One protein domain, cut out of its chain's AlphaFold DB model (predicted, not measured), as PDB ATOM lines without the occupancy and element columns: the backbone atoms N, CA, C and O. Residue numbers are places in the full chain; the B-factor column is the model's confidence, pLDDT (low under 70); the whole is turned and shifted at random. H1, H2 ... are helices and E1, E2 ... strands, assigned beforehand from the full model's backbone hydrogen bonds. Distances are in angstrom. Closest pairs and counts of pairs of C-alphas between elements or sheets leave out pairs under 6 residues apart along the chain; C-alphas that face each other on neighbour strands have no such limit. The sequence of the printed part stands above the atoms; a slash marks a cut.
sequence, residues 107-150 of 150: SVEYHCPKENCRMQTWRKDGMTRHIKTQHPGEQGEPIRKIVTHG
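This is residues 107 to 150 of the 150 residues of an uncharacterized protein of Melanomma pulvis-pyrius CBS 109.77 (UniProt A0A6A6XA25). The domain is a narrow two-stranded antiparallel ribbon, E1 and E2, with one helix, H1, packed by its first part near the inner end of that ribbon and running on beyond it. Between E1 and H1 the chain makes a long loop, residues 112 to 123, which folds back so that residues 120 to 121 pair antiparallel with residues 110 to 111 of E1. The printed part has 44 residues, with two named strands and one named helix in the order E1, H1, E2; the class is mixed, helices and strands. It is compact, with a radius of gyration of the C-alphas of 10.6 A, and elongated in outline, spanning 39 by 20 by 12 A.

E1, residues 107 to 111, begins at C-alpha 107 (35.343, 13.939, -24.883) and is 13.0 A long from first to last C-alpha. H1, residues 124 to 134, is 15.2 A long and begins at C-alpha 124 (30.532, 16.040, -36.698). E2, residues 143 to 148, is 16.2 A long and ends at C-alpha 148 (37.285, 17.338, -19.738).

E1 and E2 are antiparallel neighbours at 149 degrees. Across them N 109 and O 145 are 2.9 A apart and N 145 and O 109 are 2.8 A apart, within hydrogen-bond range. The closest C-alphas of E1 and H1 are those of Tyr 110 and Lys 124, 6.1 A apart. The closest of H1 and E2 are those of Lys 124 and Arg 144, 8.0 A apart. In H1 every O i to N i+4 pair is within hydrogen-bond range.

The two C-alphas farthest apart are those of Gly 137 and Gly 150, 39.3 A. The link from E1 to H1 is long, and that from H1 to E2 is short. The printed part has no cut and ends at residue 150, the chain's last. Its mean pLDDT is 89.9; residues 138 to 139 and residue 150 are under 70.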
ATOM      1  N   SER A 107      36.316  14.288 -23.850       88.81
ATOM      2  CA  SER A 107      35.343  13.939 -24.883       88.81
ATOM      3  C   SER A 107      35.106  15.108 -25.830       88.81
ATOM      4  O   SER A 107      35.264  16.274 -25.465       88.81
ATOM      5  N   VAL A 108      34.740  14.799 -27.073       89.94
ATOM      6  CA  VAL A 108      34.489  15.814 -28.099       89.94
ATOM      7  C   VAL A 108      32.995  15.981 -28.309       89.94
ATOM      8  O   VAL A 108      32.286  15.031 -28.641       89.94
ATOM      9  N   GLU A 109      32.541  17.222 -28.211       92.94
ATOM     10  CA  GLU A 109      31.160  17.607 -28.452       92.94
ATOM     11  C   GLU A 109      31.072  18.582 -29.621       92.94
ATOM     12  O   GLU A 109      31.873  19.500 -29.777       92.94
ATOM     13  N   TYR A 110      30.060  18.394 -30.451       94.81
ATOM     14  CA  TYR A 110      29.721  19.250 -31.571       94.81
ATOM     15  C   TYR A 110      28.434  19.979 -31.242       94.81
ATOM     16  O   TYR A 110      27.422  19.334 -30.983       94.81
ATOM     17  N   HIS A 111      28.476  21.302 -31.278       95.88
ATOM     18  CA  HIS A 111      27.349  22.182 -30.998       95.88
ATOM     19  C   HIS A 111      26.861  22.850 -32.281       95.88
ATOM     20  O   HIS A 111      27.650  23.109 -33.200       95.88
ATOM     21  N   CYS A 112      25.561  23.132 -32.342       95.31
ATOM     22  CA  CYS A 112      25.010  23.947 -33.411       95.31
ATOM     23  C   CYS A 112      25.532  25.393 -33.286       95.31
ATOM     24  O   CYS A 112      25.515  25.937 -32.182       95.31
ATOM     25  N   PRO A 113      25.992  26.027 -34.382       93.81
ATOM     26  CA  PRO A 113      26.430  27.422 -34.368       93.81
ATOM     27  C   PRO A 113      25.277  28.435 -34.340       93.81
ATOM     28  O   PRO A 113      25.521  29.627 -34.203       93.81
ATOM     29  N   LYS A 114      24.028  27.991 -34.516       92.69
ATOM     30  CA  LYS A 114      22.871  28.881 -34.607       92.69
ATOM     31  C   LYS A 114      22.475  29.409 -33.226       92.69
ATOM     32  O   LYS A 114      22.164  28.628 -32.326       92.69
ATOM     33  N   GLU A 115      22.376  30.732 -33.108       89.81
ATOM     34  CA  GLU A 115      21.784  31.398 -31.944       89.81
ATOM     35  C   GLU A 115      20.382  30.838 -31.652       89.81
ATOM     36  O   GLU A 115      19.577  30.625 -32.560       89.81
ATOM     37  N   ASN A 116      20.089  30.573 -30.379       89.94
ATOM     38  CA  ASN A 116      18.869  29.903 -29.902       89.94
ATOM     39  C   ASN A 116      18.695  28.420 -30.298       89.94
ATOM     40  O   ASN A 116      17.675  27.826 -29.944       89.94
ATOM     41  N   CYS A 117      19.678  27.770 -30.932       93.44
ATOM     42  CA  CYS A 117      19.673  26.319 -31.136       93.44
ATOM     43  C   CYS A 117      20.621  25.619 -30.151       93.44
ATOM     44  O   CYS A 117      21.839  25.649 -30.295       93.44
ATOM     45  N   ARG A 118      20.062  24.927 -29.150       94.00
ATOM     46  CA  ARG A 118      20.839  24.199 -28.123       94.00
ATOM     47  C   ARG A 118      21.216  22.771 -28.527       94.00
ATOM     48  O   ARG A 118      21.575  21.961 -27.676       94.00
ATOM     49  N   MET A 119      21.094  22.430 -29.809       94.62
ATOM     50  CA  MET A 119      21.415  21.087 -30.277       94.62
ATOM     51  C   MET A 119      22.916  20.814 -30.131       94.62
ATOM     52  O   MET A 119      23.754  21.605 -30.567       94.62
ATOM     53  N   GLN A 120      23.242  19.642 -29.588       93.94
ATOM     54  CA  GLN A 120      24.604  19.135 -29.493       93.94
ATOM     55  C   GLN A 120      24.655  17.627 -29.749       93.94
ATOM     56  O   GLN A 120      23.697  16.903 -29.486       93.94
ATOM     57  N   THR A 121      25.773  17.147 -30.285       93.50
ATOM     58  CA  THR A 121      26.017  15.726 -30.574       93.50
ATOM     59  C   THR A 121      27.497  15.400 -30.380       93.50
ATOM     60  O   THR A 121      28.336  16.288 -30.413       93.50
ATOM     61  N   TRP A 122      27.861  14.130 -30.262       90.06
ATOM     62  CA  TRP A 122      29.265  13.686 -30.171       90.06
ATOM     63  C   TRP A 122      29.900  13.377 -31.541       90.06
ATOM     64  O   TRP A 122      30.984  12.804 -31.625       90.06
ATOM     65  N   ARG A 123      29.228  13.714 -32.653       91.62
ATOM     66  CA  ARG A 123      29.700  13.427 -34.019       91.62
ATOM     67  C   ARG A 123      29.525  14.617 -34.951       91.62
ATOM     68  O   ARG A 123      28.421  15.145 -35.078       91.62
ATOM     69  N   LYS A 124      30.576  14.953 -35.709       92.50
ATOM     70  CA  LYS A 124      30.532  16.040 -36.698       92.50
ATOM     71  C   LYS A 124      29.419  15.828 -37.724       92.50
ATOM     72  O   LYS A 124      28.621  16.726 -37.941       92.50
ATOM     73  N   ASP A 125      29.337  14.635 -38.313       92.56
ATOM     74  CA  ASP A 125      28.360  14.315 -39.360       92.56
ATOM     75  C   ASP A 125      26.908  14.405 -38.870       92.56
ATOM     76  O   ASP A 125      26.028  14.855 -39.606       92.56
ATOM     77  N   GLY A 126      26.670  14.052 -37.604       93.69
ATOM     78  CA  GLY A 126      25.375  14.237 -36.957       93.69
ATOM     79  C   GLY A 126      24.983  15.711 -36.893       93.69
ATOM     80  O   GLY A 126      23.871  16.065 -37.287       93.69
ATOM     81  N   MET A 127      25.915  16.569 -36.469       95.19
ATOM     82  CA  MET A 127      25.684  18.008 -36.393       95.19
ATOM     83  C   MET A 127      25.574  18.666 -37.774       95.19
ATOM     84  O   MET A 127      24.671  19.462 -37.999       95.19
ATOM     85  N   THR A 128      26.414  18.289 -38.740       94.00
ATOM     86  CA  THR A 128      26.318  18.784 -40.123       94.00
ATOM     87  C   THR A 128      24.944  18.484 -40.721       94.00
ATOM     88  O   THR A 128      24.321  19.354 -41.329       94.00
ATOM     89  N   ARG A 129      24.424  17.269 -40.510       94.31
ATOM     90  CA  ARG A 129      23.069  16.907 -40.940       94.31
ATOM     91  C   ARG A 129      21.999  17.711 -40.199       94.31
ATOM     92  O   ARG A 129      21.029  18.126 -40.831       94.31
ATOM     93  N   HIS A 130      22.150  17.924 -38.892       94.75
ATOM     94  CA  HIS A 130      21.237  18.770 -38.120       94.75
ATOM     95  C   HIS A 130      21.166  20.183 -38.710       94.75
ATOM     96  O   HIS A 130      20.075  20.621 -39.058       94.75
ATOM     97  N   ILE A 131      22.310  20.838 -38.920       93.25
ATOM     98  CA  ILE A 131      22.372  22.194 -39.479       93.25
ATOM     99  C   ILE A 131      21.701  22.226 -40.856       93.25
ATOM    100  O   ILE A 131      20.798  23.021 -41.081       93.25
ATOM    101  N   LYS A 132      22.041  21.285 -41.747       92.25
ATOM    102  CA  LYS A 132      21.469  21.234 -43.102       92.25
ATOM    103  C   LYS A 132      19.944  21.051 -43.128       92.25
ATOM    104  O   LYS A 132      19.300  21.486 -44.075       92.25
ATOM    105  N   THR A 133      19.377  20.366 -42.136       93.31
ATOM    106  CA  THR A 133      17.945  20.011 -42.114       93.31
ATOM    107  C   THR A 133      17.097  20.968 -41.286       93.31
ATOM    108  O   THR A 133      15.952  21.210 -41.647       93.31
ATOM    109  N   GLN A 134      17.631  21.500 -40.186       93.62
ATOM    110  CA  GLN A 134      16.920  22.405 -39.275       93.62
ATOM    111  C   GLN A 134      17.217  23.885 -39.555       93.62
ATOM    112  O   GLN A 134      16.431  24.746 -39.171       93.62
ATOM    113  N   HIS A 135      18.324  24.187 -40.240       91.38
ATOM    114  CA  HIS A 135      18.745  25.540 -40.623       91.38
ATOM    115  C   HIS A 135      19.057  25.609 -42.134       91.38
ATOM    116  O   HIS A 135      20.196  25.863 -42.534       91.38
ATOM    117  N   PRO A 136      18.071  25.320 -43.009       85.62
ATOM    118  CA  PRO A 136      18.284  25.313 -44.452       85.62
ATOM    119  C   PRO A 136      18.656  26.711 -44.965       85.62
ATOM    120  O   PRO A 136      18.007  27.697 -44.632       85.62
ATOM    121  N   GLY A 137      19.688  26.788 -45.808       79.12
ATOM    122  CA  GLY A 137      20.147  28.040 -46.424       79.12
ATOM    123  C   GLY A 137      21.205  28.810 -45.627       79.12
ATOM    124  O   GLY A 137      21.778  29.757 -46.157       79.12
ATOM    125  N   GLU A 138      21.529  28.386 -44.405       68.25
ATOM    126  CA  GLU A 138      22.594  28.988 -43.601       68.25
ATOM    127  C   GLU A 138      23.897  28.186 -43.726       68.25
ATOM    128  O   GLU A 138      23.902  26.956 -43.635       68.25
ATOM    129  N   GLN A 139      25.021  28.877 -43.940       66.69
ATOM    130  CA  GLN A 139      26.344  28.260 -43.841       66.69
ATOM    131  C   GLN A 139      26.791  28.287 -42.381       66.69
ATOM    132  O   GLN A 139      27.015  29.349 -41.809       66.69
ATOM    133  N   GLY A 140      26.914  27.109 -41.776       73.69
ATOM    134  CA  GLY A 140      27.416  26.957 -40.419       73.69
ATOM    135  C   GLY A 140      28.154  25.635 -40.283       73.69
ATOM    136  O   GLY A 140      27.592  24.573 -40.548       73.69
ATOM    137  N   GLU A 141      29.419  25.690 -39.875       88.75
ATOM    138  CA  GLU A 141      30.172  24.495 -39.503       88.75
ATOM    139  C   GLU A 141      29.885  24.135 -38.034       88.75
ATOM    140  O   GLU A 141      29.742  25.025 -37.193       88.75
ATOM    141  N   PRO A 142      29.815  22.836 -37.691       94.00
ATOM    142  CA  PRO A 142      29.677  22.395 -36.307       94.00
ATOM    143  C   PRO A 142      30.768  22.971 -35.394       94.00
ATOM    144  O   PRO A 142      31.959  22.798 -35.666       94.00
ATOM    145  N   ILE A 143      30.382  23.566 -34.264       95.00
ATOM    146  CA  ILE A 143      31.340  24.063 -33.267       95.00
ATOM    147  C   ILE A 143      31.873  22.871 -32.472       95.00
ATOM    148  O   ILE A 143      31.129  22.249 -31.713       95.00
ATOM    149  N   ARG A 144      33.160  22.551 -32.632       94.81
ATOM    150  CA  ARG A 144      33.842  21.487 -31.880       94.81
ATOM    151  C   ARG A 144      34.311  22.017 -30.522       94.81
ATOM    152  O   ARG A 144      35.131  22.929 -30.478       94.81
ATOM    153  N   LYS A 145      33.855  21.408 -29.431       94.50
ATOM    154  CA  LYS A 145      34.297  21.671 -28.054       94.50
ATOM    155  C   LYS A 145      34.918  20.413 -27.449       94.50
ATOM    156  O   LYS A 145      34.462  19.306 -27.729       94.50
ATOM    157  N   ILE A 146      35.970  20.592 -26.656       91.75
ATOM    158  CA  ILE A 146      36.578  19.526 -25.851       91.75
ATOM    159  C   ILE A 146      36.035  19.683 -24.434       91.75
ATOM    160  O   ILE A 146      36.057  20.786 -23.891       91.75
ATOM    161  N   VAL A 147      35.516  18.597 -23.876       90.44
ATOM    162  CA  VAL A 147      34.977  18.539 -22.519       90.44
ATOM    163  C   VAL A 147      35.837  17.587 -21.715       90.44
ATOM    164  O   VAL A 147      35.931  16.411 -22.060       90.44
ATOM    165  N   THR A 148      36.466  18.110 -20.671       89.06
ATOM    166  CA  THR A 148      37.285  17.338 -19.738       89.06
ATOM    167  C   THR A 148      36.391  16.734 -18.660       89.06
ATOM    168  O   THR A 148      35.588  17.450 -18.060       89.06
ATOM    169  N   HIS A 149      36.530  15.431 -18.420       79.75
ATOM    170  CA  HIS A 149      35.869  14.717 -17.325       79.75
ATOM    171  C   HIS A 149      36.895  14.448 -16.220       79.75
ATOM    172  O   HIS A 149      38.063  14.188 -16.517       79.75
ATOM    173  N   GLY A 150      36.471  14.598 -14.962       68.25
ATOM    174  CA  GLY A 150      37.311  14.478 -13.764       68.25
ATOM    175  C   GLY A 150      37.093  13.183 -13.001       68.25
ATOM    176  O   GLY A 150      36.004  12.588 -13.161       68.25
TER     177      GLY A 150